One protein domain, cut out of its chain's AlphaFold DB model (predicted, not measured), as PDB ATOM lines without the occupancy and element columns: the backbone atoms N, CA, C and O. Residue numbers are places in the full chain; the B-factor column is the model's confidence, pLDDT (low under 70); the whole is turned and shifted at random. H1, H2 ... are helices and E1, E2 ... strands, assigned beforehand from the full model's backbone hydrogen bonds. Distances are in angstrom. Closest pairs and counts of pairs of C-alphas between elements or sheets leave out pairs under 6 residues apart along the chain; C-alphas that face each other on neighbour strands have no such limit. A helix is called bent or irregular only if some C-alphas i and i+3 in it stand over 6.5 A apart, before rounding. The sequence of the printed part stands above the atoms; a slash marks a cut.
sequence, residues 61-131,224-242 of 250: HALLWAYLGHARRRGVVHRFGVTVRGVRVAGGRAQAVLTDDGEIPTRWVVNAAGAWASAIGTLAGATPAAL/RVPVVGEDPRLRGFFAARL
ATOM      1  N   HIS A  61     101.358 116.398 128.075       89.94
ATOM      2  CA  HIS A  61     100.315 115.397 128.275       89.94
ATOM      3  C   HIS A  61      99.224 115.939 129.201       89.94
ATOM      4  O   HIS A  61      98.044 115.915 128.846       89.94
ATOM      5  N   ALA A  62      99.615 116.498 130.349       94.88
ATOM      6  CA  ALA A  62      98.680 117.117 131.283       94.88
ATOM      7  C   ALA A  62      97.935 118.298 130.641       94.88
ATOM      8  O   ALA A  62      96.717 118.412 130.790       94.88
ATOM      9  N   LEU A  63      98.638 119.140 129.875       96.19
ATOM     10  CA  LEU A  63      98.034 120.268 129.167       96.19
ATOM     11  C   LEU A  63      96.986 119.807 128.142       96.19
ATOM     12  O   LEU A  63      95.881 120.350 128.105       96.19
ATOM     13  N   LEU A  64      97.301 118.788 127.335       95.19
ATOM     14  CA  LEU A  64      96.361 118.217 126.370       95.19
ATOM     15  C   LEU A  64      95.097 117.702 127.065       95.19
ATOM     16  O   LEU A  64      93.982 118.049 126.670       95.19
ATOM     17  N   TRP A  65      95.253 116.912 128.128       96.69
ATOM     18  CA  TRP A  65      94.116 116.385 128.880       96.69
ATOM     19  C   TRP A  65      93.301 117.473 129.572       96.69
ATOM     20  O   TRP A  65      92.073 117.372 129.620       96.69
ATOM     21  N   ALA A  66      93.944 118.539 130.053       97.81
ATOM     22  CA  ALA A  66      93.249 119.697 130.598       97.81
ATOM     23  C   ALA A  66      92.358 120.363 129.535       97.81
ATOM     24  O   ALA A  66      91.179 120.617 129.805       97.81
ATOM     25  N   TYR A  67      92.873 120.573 128.316       97.62
ATOM     26  CA  TYR A  67      92.094 121.132 127.208       97.62
ATOM     27  C   TYR A  67      90.940 120.226 126.779       97.62
ATOM     28  O   TYR A  67      89.812 120.706 126.658       97.62
ATOM     29  N   LEU A  68      91.178 118.922 126.611       97.12
ATOM     30  CA  LEU A  68      90.122 117.961 126.276       97.12
ATOM     31  C   LEU A  68      89.045 117.926 127.372       97.12
ATOM     32  O   LEU A  68      87.850 118.020 127.093       97.12
ATOM     33  N   GLY A  69      89.445 117.851 128.640       97.94
ATOM     34  CA  GLY A  69      88.515 117.876 129.765       97.94
ATOM     35  C   GLY A  69      87.661 119.145 129.786       97.94
ATOM     36  O   GLY A  69      86.451 119.076 130.005       97.94
ATOM     37  N   HIS A  70      88.274 120.298 129.516       98.25
ATOM     38  CA  HIS A  70      87.585 121.583 129.432       98.25
ATOM     39  C   HIS A  70      86.610 121.673 128.258       98.25
ATOM     40  O   HIS A  70      85.470 122.095 128.449       98.25
ATOM     41  N   ALA A  71      87.021 121.227 127.072       97.94
ATOM     42  CA  ALA A  71      86.176 121.183 125.885       97.94
ATOM     43  C   ALA A  71      84.940 120.301 126.120       97.94
ATOM     44  O   ALA A  71      83.810 120.734 125.890       97.94
ATOM     45  N   ARG A  72      85.136 119.104 126.689       97.88
ATOM     46  CA  ARG A  72      84.045 118.181 127.024       97.88
ATOM     47  C   ARG A  72      83.034 118.796 127.993       97.88
ATOM     48  O   ARG A  72      81.834 118.674 127.774       97.88
ATOM     49  N   ARG A  73      83.491 119.508 129.034       98.38
ATOM     50  CA  ARG A  73      82.599 120.227 129.972       98.38
ATOM     51  C   ARG A  73      81.773 121.325 129.297       98.38
ATOM     52  O   ARG A  73      80.736 121.706 129.826       98.38
ATOM     53  N   ARG A  74      82.216 121.823 128.142       98.25
ATOM     54  CA  ARG A  74      81.489 122.792 127.308       98.25
ATOM     55  C   ARG A  74      80.641 122.139 126.210       98.25
ATOM     56  O   ARG A  74      80.174 122.838 125.319       98.25
ATOM     57  N   GLY A  75      80.441 120.822 126.265       98.12
ATOM     58  CA  GLY A  75      79.598 120.088 125.319       98.12
ATOM     59  C   GLY A  75      80.299 119.677 124.023       98.12
ATOM     60  O   GLY A  75      79.630 119.227 123.096       98.12
ATOM     61  N   VAL A  76      81.629 119.804 123.929       98.12
ATOM     62  CA  VAL A  76      82.371 119.290 122.769       98.12
ATOM     63  C   VAL A  76      82.338 117.761 122.773       98.12
ATOM     64  O   VAL A  76      82.664 117.119 123.774       98.12
ATOM     65  N   VAL A  77      81.972 117.185 121.629       96.94
ATOM     66  CA  VAL A  77      81.996 115.740 121.390       96.94
ATOM     67  C   VAL A  77      83.360 115.350 120.832       96.94
ATOM     68  O   VAL A  77      83.772 115.851 119.788       96.94
ATOM     69  N   HIS A  78      84.053 114.434 121.506       96.44
ATOM     70  CA  HIS A  78      85.277 113.829 120.985       96.44
ATOM     71  C   HIS A  78      84.953 112.486 120.339       96.44
ATOM     72  O   HIS A  78      84.293 111.650 120.955       96.44
ATOM     73  N   ARG A  79      85.448 112.270 119.121       96.44
ATOM     74  CA  ARG A  79      85.402 110.974 118.440       96.44
ATOM     75  C   ARG A  79      86.833 110.518 118.178       96.44
ATOM     76  O   ARG A  79      87.544 111.147 117.400       96.44
ATOM     77  N   PHE A  80      87.264 109.474 118.879       96.19
ATOM     78  CA  PHE A  80      88.574 108.842 118.702       96.19
ATOM     79  C   PHE A  80      88.416 107.550 117.901       96.19
ATOM     80  O   PHE A  80      87.339 106.963 117.905       96.19
ATOM     81  N   GLY A  81      89.479 107.109 117.225       96.25
ATOM     82  CA  GLY A  81      89.412 105.925 116.361       96.25
ATOM     83  C   GLY A  81      88.549 106.119 115.107       96.25
ATOM     84  O   GLY A  81      88.166 105.135 114.493       96.25
ATOM     85  N   VAL A  82      88.249 107.372 114.744       97.94
ATOM     86  CA  VAL A  82      87.467 107.739 113.558       97.94
ATOM     87  C   VAL A  82      88.400 108.367 112.529       97.94
ATOM     88  O   VAL A  82      89.012 109.409 112.784       97.94
ATOM     89  N   THR A  83      88.518 107.735 111.367       97.62
ATOM     90  CA  THR A  83      89.416 108.169 110.296       97.62
ATOM     91  C   THR A  83      88.682 109.097 109.343       97.62
ATOM     92  O   THR A  83      87.676 108.722 108.743       97.62
ATOM     93  N   VAL A  84      89.224 110.294 109.120       97.94
ATOM     94  CA  VAL A  84      88.744 111.184 108.054       97.94
ATOM     95  C   VAL A  84      89.105 110.590 106.691       97.94
ATOM     96  O   VAL A  84      90.268 110.309 106.413       97.94
ATOM     97  N   ARG A  85      88.099 110.415 105.834       97.94
ATOM     98  CA  ARG A  85      88.218 109.886 104.464       97.94
ATOM     99  C   ARG A  85      88.045 110.959 103.392       97.94
ATOM    100  O   ARG A  85      88.401 110.727 102.246       97.94
ATOM    101  N   GLY A  86      87.509 112.123 103.751       97.50
ATOM    102  CA  GLY A  86      87.242 113.202 102.805       97.50
ATOM    103  C   GLY A  86      86.610 114.422 103.456       97.50
ATOM    104  O   GLY A  86      86.153 114.374 104.598       97.50
ATOM    105  N   VAL A  87      86.535 115.513 102.699       97.88
ATOM    106  CA  VAL A  87      85.672 116.655 103.022       97.88
ATOM    107  C   VAL A  87      84.734 116.868 101.846       97.88
ATOM    108  O   VAL A  87      85.174 117.040 100.712       97.88
ATOM    109  N   ARG A  88      83.426 116.857 102.106       97.81
ATOM    110  CA  ARG A  88      82.428 117.150 101.082       97.81
ATOM    111  C   ARG A  88      82.378 118.655 100.857       97.81
ATOM    112  O   ARG A  88      82.122 119.422 101.790       97.81
ATOM    113  N   VAL A  89      82.597 119.065  99.613       96.75
ATOM    114  CA  VAL A  89      82.638 120.467  99.191       96.75
ATOM    115  C   VAL A  89      81.549 120.716  98.156       96.75
ATOM    116  O   VAL A  89      81.422 119.966  97.195       96.75
ATOM    117  N   ALA A  90      80.779 121.790  98.328       95.75
ATOM    118  CA  ALA A  90      79.828 122.249  97.318       95.75
ATOM    119  C   ALA A  90      79.799 123.780  97.269       95.75
ATOM    120  O   ALA A  90      79.867 124.452  98.301       95.75
ATOM    121  N   GLY A  91      79.755 124.338  96.054       94.81
ATOM    122  CA  GLY A  91      79.839 125.788  95.842       94.81
ATOM    123  C   GLY A  91      81.118 126.412  96.419       94.81
ATOM    124  O   GLY A  91      81.069 127.513  96.969       94.81
ATOM    125  N   GLY A  92      82.244 125.688  96.383       95.50
ATOM    126  CA  GLY A  92      83.528 126.143  96.939       95.50
ATOM    127  C   GLY A  92      83.538 126.311  98.464       95.50
ATOM    128  O   GLY A  92      84.316 127.108  98.988       95.50
ATOM    129  N   ARG A  93      82.638 125.631  99.188       97.44
ATOM    130  CA  ARG A  93      82.560 125.648 100.654       97.44
ATOM    131  C   ARG A  93      82.502 124.227 101.221       97.44
ATOM    132  O   ARG A  93      81.788 123.382 100.682       97.44
ATOM    133  N   ALA A  94      83.204 123.990 102.328       97.94
ATOM    134  CA  ALA A  94      83.096 122.765 103.115       97.94
ATOM    135  C   ALA A  94      81.676 122.604 103.691       97.94
ATOM    136  O   ALA A  94      81.121 123.543 104.266       97.94
ATOM    137  N   GLN A  95      81.088 121.419 103.523       98.06
ATOM    138  CA  GLN A  95      79.734 121.103 103.989       98.06
ATOM    139  C   GLN A  95      79.659 119.885 104.911       98.06
ATOM    140  O   GLN A  95      78.691 119.759 105.666       98.06
ATOM    141  N   ALA A  96      80.650 118.994 104.864       98.31
ATOM    142  CA  ALA A  96      80.758 117.884 105.798       98.31
ATOM    143  C   ALA A  96      82.160 117.281 105.825       98.31
ATOM    144  O   ALA A  96      82.909 117.382 104.852       98.31
ATOM    145  N   VAL A  97      82.479 116.594 106.918       98.50
ATOM    146  CA  VAL A  97      83.627 115.687 107.009       98.50
ATOM    147  C   VAL A  97      83.124 114.264 106.787       98.50
ATOM    148  O   VAL A  97      82.195 113.820 107.459       98.50
ATOM    149  N   LEU A  98      83.728 113.561 105.835       98.44
ATOM    150  CA  LEU A  98      83.449 112.156 105.557       98.44
ATOM    151  C   LEU A  98      84.399 111.309 106.398       98.44
ATOM    152  O   LEU A  98      85.612 111.530 106.361       98.44
ATOM    153  N   THR A  99      83.865 110.349 107.144       98.38
ATOM    154  CA  THR A  99      84.653 109.456 107.999       98.38
ATOM    155  C   THR A  99      84.311 107.993 107.739       98.38
ATOM    156  O   THR A  99      83.366 107.694 107.009       98.38
ATOM    157  N   ASP A 100      85.078 107.072 108.319       97.94
ATOM    158  CA  ASP A 100      84.730 105.645 108.344       97.94
ATOM    159  C   ASP A 100      83.547 105.308 109.271       97.94
ATOM    160  O   ASP A 100      82.980 104.228 109.150       97.94
ATOM    161  N   ASP A 101      83.122 106.251 110.111       97.44
ATOM    162  CA  ASP A 101      81.940 106.172 110.983       97.44
ATOM    163  C   ASP A 101      80.769 107.033 110.449       97.44
ATOM    164  O   ASP A 101      79.880 107.478 111.176       97.44
ATOM    165  N   GLY A 102      80.782 107.323 109.145       97.38
ATOM    166  CA  GLY A 102      79.753 108.105 108.464       97.38
ATOM    167  C   GLY A 102      80.083 109.589 108.297       97.38
ATOM    168  O   GLY A 102      81.219 110.044 108.460       97.38
ATOM    169  N   GLU A 103      79.076 110.357 107.886       98.00
ATOM    170  CA  GLU A 103      79.217 111.774 107.555       98.00
ATOM    171  C   GLU A 103      78.918 112.675 108.759       98.00
ATOM    172  O   GLU A 103      77.945 112.474 109.485       98.00
ATOM    173  N   ILE A 104      79.735 113.716 108.935       98.19
ATOM    174  CA  ILE A 104      79.540 114.759 109.944       98.19
ATOM    175  C   ILE A 104      79.275 116.091 109.224       98.19
ATOM    176  O   ILE A 104      80.230 116.734 108.770       98.19
ATOM    177  N   PRO A 105      78.007 116.532 109.109       98.25
ATOM    178  CA  PRO A 105      77.666 117.814 108.502       98.25
ATOM    179  C   PRO A 105      78.289 118.981 109.273       98.25
ATOM    180  O   PRO A 105      78.124 119.106 110.486       98.25
ATOM    181  N   THR A 106      79.004 119.856 108.570       97.88
ATOM    182  CA  THR A 106      79.623 121.045 109.163       97.88
ATOM    183  C   THR A 106      79.952 122.091 108.107       97.88
ATOM    184  O   THR A 106      80.330 121.779 106.985       97.88
ATOM    185  N   ARG A 107      79.867 123.365 108.492       97.12
ATOM    186  CA  ARG A 107      80.282 124.505 107.660       97.12
ATOM    187  C   ARG A 107      81.732 124.947 107.904       97.12
ATOM    188  O   ARG A 107      82.231 125.786 107.155       97.12
ATOM    189  N   TRP A 108      82.346 124.450 108.982       97.88
ATOM    190  CA  TRP A 108      83.693 124.801 109.430       97.88
ATOM    191  C   TRP A 108      84.488 123.527 109.729       97.88
ATOM    192  O   TRP A 108      84.046 122.675 110.500       97.88
ATOM    193  N   VAL A 109      85.669 123.415 109.135       97.94
ATOM    194  CA  VAL A 109      86.622 122.321 109.317       97.94
ATOM    195  C   VAL A 109      87.972 122.944 109.628       97.94
ATOM    196  O   VAL A 109      88.466 123.756 108.851       97.94
ATOM    197  N   VAL A 110      88.581 122.568 110.751       97.56
ATOM    198  CA  VAL A 110      89.942 122.990 111.105       97.56
ATOM    199  C   VAL A 110      90.865 121.786 110.971       97.56
ATOM    200  O   VAL A 110      90.788 120.838 111.749       97.56
ATOM    201  N   ASN A 111      91.741 121.816 109.974       95.75
ATOM    202  CA  ASN A 111      92.771 120.816 109.754       95.75
ATOM    203  C   ASN A 111      93.952 121.057 110.705       95.75
ATOM    204  O   ASN A 111      94.880 121.814 110.406       95.75
ATOM    205  N   ALA A 112      93.885 120.384 111.853       94.81
ATOM    206  CA  ALA A 112      94.934 120.311 112.866       94.81
ATOM    207  C   ALA A 112      95.624 118.927 112.884       94.81
ATOM    208  O   ALA A 112      96.089 118.473 113.926       94.81
ATOM    209  N   ALA A 113      95.683 118.228 111.741       94.50
ATOM    210  CA  ALA A 113      96.135 116.832 111.654       94.50
ATOM    211  C   ALA A 113      97.669 116.638 111.675       94.50
ATOM    212  O   ALA A 113      98.167 115.590 111.265       94.50
ATOM    213  N   GLY A 114      98.438 117.634 112.130       92.75
ATOM    214  CA  GLY A 114      99.897 117.544 112.271       92.75
ATOM    215  C   GLY A 114     100.595 117.053 110.997       92.75
ATOM    216  O   GLY A 114     100.429 117.638 109.927       92.75
ATOM    217  N   ALA A 115     101.345 115.954 111.105       93.88
ATOM    218  CA  ALA A 115     102.058 115.333 109.987       93.88
ATOM    219  C   ALA A 115     101.150 114.864 108.837       93.88
ATOM    220  O   ALA A 115     101.590 114.828 107.692       93.88
ATOM    221  N   TRP A 116      99.875 114.584 109.115       95.06
ATOM    222  CA  TRP A 116      98.883 114.178 108.117       95.06
ATOM    223  C   TRP A 116      98.134 115.361 107.492       95.06
ATOM    224  O   TRP A 116      97.267 115.161 106.644       95.06
ATOM    225  N   ALA A 117      98.448 116.606 107.868       94.19
ATOM    226  CA  ALA A 117      97.690 117.769 107.414       94.19
ATOM    227  C   ALA A 117      97.694 117.938 105.885       94.19
ATOM    228  O   ALA A 117      96.664 118.320 105.329       94.19
ATOM    229  N   SER A 118      98.793 117.616 105.194       92.25
ATOM    230  CA  SER A 118      98.830 117.641 103.725       92.25
ATOM    231  C   SER A 118      97.888 116.607 103.115       92.25
ATOM    232  O   SER A 118      97.115 116.958 102.231       92.25
ATOM    233  N   ALA A 119      97.874 115.380 103.645       93.50
ATOM    234  CA  ALA A 119      96.954 114.335 103.197       93.50
ATOM    235  C   ALA A 119      95.486 114.748 103.399       93.50
ATOM    236  O   ALA A 119      94.687 114.638 102.472       93.50
ATOM    237  N   ILE A 120      95.136 115.311 104.561       95.12
ATOM    238  CA  ILE A 120      93.782 115.834 104.808       95.12
ATOM    239  C   ILE A 120      93.441 116.998 103.864       95.12
ATOM    240  O   ILE A 120      92.316 117.079 103.375       95.12
ATOM    241  N   GLY A 121      94.399 117.883 103.570       94.31
ATOM    242  CA  GLY A 121      94.219 118.966 102.600       94.31
ATOM    243  C   GLY A 121      93.920 118.445 101.193       94.31
ATOM    244  O   GLY A 121      92.974 118.908 100.558       94.31
ATOM    245  N   THR A 122      94.657 117.428 100.740       94.56
ATOM    246  CA  THR A 122      94.410 116.749  99.459       94.56
ATOM    247  C   THR A 122      93.022 116.115  99.417       94.56
ATOM    248  O   THR A 122      92.293 116.323  98.449       94.56
ATOM    249  N   LEU A 123      92.609 115.417 100.482       95.38
ATOM    250  CA  LEU A 123      91.269 114.825 100.599       95.38
ATOM    251  C   LEU A 123      90.132 115.860 100.576       95.38
ATOM    252  O   LEU A 123      88.992 115.517 100.265       95.38
ATOM    253  N   ALA A 124      90.428 117.112 100.921       95.00
ATOM    254  CA  ALA A 124      89.479 118.216 100.877       95.00
ATOM    255  C   ALA A 124      89.496 118.996  99.551       95.00
ATOM    256  O   ALA A 124      88.651 119.869  99.358       95.00
ATOM    257  N   GLY A 125      90.454 118.729  98.655       94.06
ATOM    258  CA  GLY A 125      90.694 119.569  97.477       94.06
ATOM    259  C   GLY A 125      91.185 120.981  97.832       94.06
ATOM    260  O   GLY A 125      90.949 121.922  97.077       94.06
ATOM    261  N   ALA A 126      91.823 121.139  98.996       92.88
ATOM    262  CA  ALA A 126      92.370 122.408  99.463       92.88
ATOM    263  C   ALA A 126      93.643 122.797  98.689       92.88
ATOM    264  O   ALA A 126      94.219 122.005  97.937       92.88
ATOM    265  N   THR A 127      94.117 124.023  98.895       90.19
ATOM    266  CA  THR A 127      95.382 124.494  98.329       90.19
ATOM    267  C   THR A 127      96.536 123.613  98.833       90.19
ATOM    268  O   THR A 127      96.693 123.458 100.050       90.19
ATOM    269  N   PRO A 128      97.360 123.027  97.939       86.12
ATOM    270  CA  PRO A 128      98.441 122.144  98.352       86.12
ATOM    271  C   PRO A 128      99.413 122.831  99.309       86.12
ATOM    272  O   PRO A 128      99.960 123.894  99.022       86.12
ATOM    273  N   ALA A 129      99.661 122.181 100.439       79.50
ATOM    274  CA  ALA A 129     100.717 122.547 101.363       79.50
ATOM    275  C   ALA A 129     101.781 121.451 101.324       79.50
ATOM    276  O   ALA A 129     101.498 120.312 101.693       79.50
ATOM    277  N   ALA A 130     102.993 121.785 100.883       85.44
ATOM    278  CA  ALA A 130     104.125 120.862 100.844       85.44
ATOM    279  C   ALA A 130     104.726 120.684 102.248       85.44
ATOM    280  O   ALA A 130     105.820 121.164 102.537       85.44
ATOM    281  N   LEU A 131     103.965 120.067 103.156       90.38
ATOM    282  CA  LEU A 131     104.420 119.830 104.517       90.38
ATOM    283  C   LEU A 131     105.267 118.577 104.582       90.38
ATOM    284  O   LEU A 131     104.872 117.525 104.089       90.38
ATOM    285  N   ARG A 224     109.337 127.166 106.722       87.81
ATOM    286  CA  ARG A 224     109.289 126.929 108.175       87.81
ATOM    287  C   ARG A 224     108.420 127.926 108.952       87.81
ATOM    288  O   ARG A 224     108.525 127.977 110.179       87.81
ATOM    289  N   VAL A 225     107.528 128.655 108.283       87.06
ATOM    290  CA  VAL A 225     106.561 129.552 108.924       87.06
ATOM    291  C   VAL A 225     105.303 128.751 109.297       87.06
ATOM    292  O   VAL A 225     104.883 127.859 108.549       87.06
ATOM    293  N   PRO A 226     104.686 128.995 110.473       83.62
ATOM    294  CA  PRO A 226     103.386 128.416 110.797       83.62
ATOM    295  C   PRO A 226     102.347 128.767 109.732       83.62
ATOM    296  O   PRO A 226     102.335 129.880 109.214       83.62
ATOM    297  N   VAL A 227     101.421 127.853 109.446       85.25
ATOM    298  CA  VAL A 227     100.315 128.155 108.528       85.25
ATOM    299  C   VAL A 227      99.012 128.065 109.287       85.25
ATOM    300  O   VAL A 227      98.588 126.999 109.736       85.25
ATOM    301  N   VAL A 228      98.394 129.222 109.447       91.25
ATOM    302  CA  VAL A 228      97.156 129.383 110.191       91.25
ATOM    303  C   VAL A 228      96.241 130.279 109.377       91.25
ATOM    304  O   VAL A 228      96.650 131.364 108.975       91.25
ATOM    305  N   GLY A 229      95.017 129.828 109.123       92.12
ATOM    306  CA  GLY A 229      94.027 130.614 108.390       92.12
ATOM    307  C   GLY A 229      93.096 129.773 107.530       92.12
ATOM    308  O   GLY A 229      93.269 128.561 107.405       92.12
ATOM    309  N   GLU A 230      92.090 130.433 106.962       95.25
ATOM    310  CA  GLU A 230      91.174 129.836 105.989       95.25
ATOM    311  C   GLU A 230      91.903 129.563 104.666       95.25
ATOM    312  O   GLU A 230      92.760 130.342 104.243       95.25
ATOM    313  N   ASP A 231      91.571 128.454 104.012       94.12
ATOM    314  CA  ASP A 231      92.085 128.151 102.686       94.12
ATOM    315  C   ASP A 231      91.564 129.179 101.663       94.12
ATOM    316  O   ASP A 231      90.359 129.442 101.610       94.12
ATOM    317  N   PRO A 232      92.434 129.740 100.805       91.44
ATOM    318  CA  PRO A 232      92.038 130.797  99.874       91.44
ATOM    319  C   PRO A 232      91.073 130.328  98.774       91.44
ATOM    320  O   PRO A 232      90.461 131.156  98.101       91.44
ATOM    321  N   ARG A 233      90.945 129.014  98.551       91.06
ATOM    322  CA  ARG A 233      90.116 128.405  97.499       91.06
ATOM    323  C   ARG A 233      88.951 127.587  98.058       91.06
ATOM    324  O   ARG A 233      88.012 127.304  97.315       91.06
ATOM    325  N   LEU A 234      88.981 127.236  99.344       95.38
ATOM    326  CA  LEU A 234      87.963 126.425 100.005       95.38
ATOM    327  C   LEU A 234      87.421 127.109 101.267       95.38
ATOM    328  O   LEU A 234      87.963 126.980 102.364       95.38
ATOM    329  N   ARG A 235      86.266 127.766 101.129       97.25
ATOM    330  CA  ARG A 235      85.598 128.423 102.260       97.25
ATOM    331  C   ARG A 235      85.186 127.412 103.319       97.25
ATOM    332  O   ARG A 235      84.655 126.346 103.014       97.25
ATOM    333  N   GLY A 236      85.328 127.780 104.580       97.00
ATOM    334  CA  GLY A 236      85.003 126.924 105.706       97.00
ATOM    335  C   GLY A 236      86.091 125.918 106.070       97.00
ATOM    336  O   GLY A 236      85.910 125.213 107.054       97.00
ATOM    337  N   PHE A 237      87.207 125.839 105.340       97.50
ATOM    338  CA  PHE A 237      88.318 124.941 105.657       97.50
ATOM    339  C   PHE A 237      89.533 125.743 106.126       97.50
ATOM    340  O   PHE A 237      89.995 126.630 105.424       97.50
ATOM    341  N   PHE A 238      90.051 125.437 107.312       96.00
ATOM    342  CA  PHE A 238      91.123 126.184 107.966       96.00
ATOM    343  C   PHE A 238      92.332 125.287 108.162       96.00
ATOM    344  O   PHE A 238      92.200 124.160 108.634       96.00
ATOM    345  N   ALA A 239      93.522 125.799 107.879       90.00
ATOM    346  CA  ALA A 239      94.757 125.219 108.377       90.00
ATOM    347  C   ALA A 239      95.035 125.765 109.783       90.00
ATOM    348  O   ALA A 239      94.918 126.966 110.022       90.00
ATOM    349  N   ALA A 240      95.423 124.891 110.708       81.44
ATOM    350  CA  ALA A 240      95.958 125.288 112.004       81.44
ATOM    351  C   ALA A 240      97.197 124.443 112.298       81.44
ATOM    352  O   ALA A 240      97.102 123.348 112.856       81.44
ATOM    353  N   ARG A 241      98.370 124.933 111.881       68.06
ATOM    354  CA  ARG A 241      99.642 124.245 112.126       68.06
ATOM    355  C   ARG A 241     100.715 125.195 112.637       68.06
ATOM    356  O   ARG A 241     101.021 126.210 112.016       68.06
ATOM    357  N   LEU A 242     101.301 124.815 113.768       52.09
ATOM    358  CA  LEU A 242     102.463 125.462 114.359       52.09
ATOM    359  C   LEU A 242     103.719 124.902 113.688       52.09
ATOM    360  O   LEU A 242     103.962 123.697 113.748       52.09
TER     361      LEU A 242
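This is residues 61 to 131 and 224 to 242 of the 250 residues of the protein "FAD-binding oxidoreductase" of Deltaproteobacteria bacterium (UniProt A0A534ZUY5). Two small three-stranded sheets meet as a corner, E1 E2 E3 making one wall and E4 E6 E5 the other, with the short helix H2 tucked into the angle between them. The first helix, H1, sticks out from this body on a link: residues 61 to 67 and 69 to 75 stand free. The printed part has 90 residues, with two named helices and six named strands in the order H1 E1 E2 E3 E4 H2 E5 E6; the class is mixed, helices and strands. The sheet E1 E2 E3 is antiparallel in that order, and the sheet E4 E6 E5 is mixed. The whole is compact, with a radius of gyration of the C-alphas of 13.7 A and spans of 36 by 34 by 20 A.

H1, residues 61 to 73, begins with C-alpha 61 at (100.315, 115.397, 128.275) and measures 18.4 A from first to last C-alpha. E1, residues 84 to 90, measures 17.8 A, and E2, residues 93 to 99, measures 17.9 A. E3 is residues 102 to 105 and E4 residues 109 to 111. H2, residues 114 to 123, measures 14.8 A and is irregular, with C-alphas 115 and 118 7.4 A apart; its C-alpha 123 is at (91.269, 114.825, 100.599). E5 is residues 227 to 230. E6, residues 237 to 241, measures 13.1 A and ends with C-alpha 241 at (99.642, 124.245, 112.126).

H1 is not on either sheet. E1, E2 and E3 form a meander, each strand the antiparallel neighbour of the one before. In the hairpin E1 and E2, N 88 and O 96 are 2.8 A apart, within hydrogen-bond range. In the hairpin E2 and E3, N 97 and O 104 are 2.9 A apart. E4 and E6 are parallel, with N 238 and O 109 2.8 A apart. E5 and E6, a hairpin, are antiparallel, with N 239 and O 229 2.8 A apart. The closest C-alphas of E2 and E6 are those of Ala 94 and Phe 237, 6.2 A apart. H2 is on one face of the sheet E4 E6 E5, making two layers, helix and sheet, at a height of 6.6 A; it lies over none of the strands, but only just, as 2 of its C-alphas fall on E4. H2 is also on the sheet E1 E2 E3, at a height of 5.3 A, over none of its strands; the closest C-alphas of E1 and H2 are those of Gly 86 and Leu 123, 4.9 A apart. In H1 every O i to N i+4 pair is within hydrogen-bond range, in H2 4 of 6.

The C-alphas of Ala 62 and Gly 91, the two farthest apart, are 41.1 A apart. Residues 132 to 223 are not printed, and C-alphas 131 and 224 are 9.4 A apart across this cut, in the link from H2 to E5. Of the links that are printed whole, none is long. The mean pLDDT of the printed part is 94.2, and residues 241 to 242 are under 70.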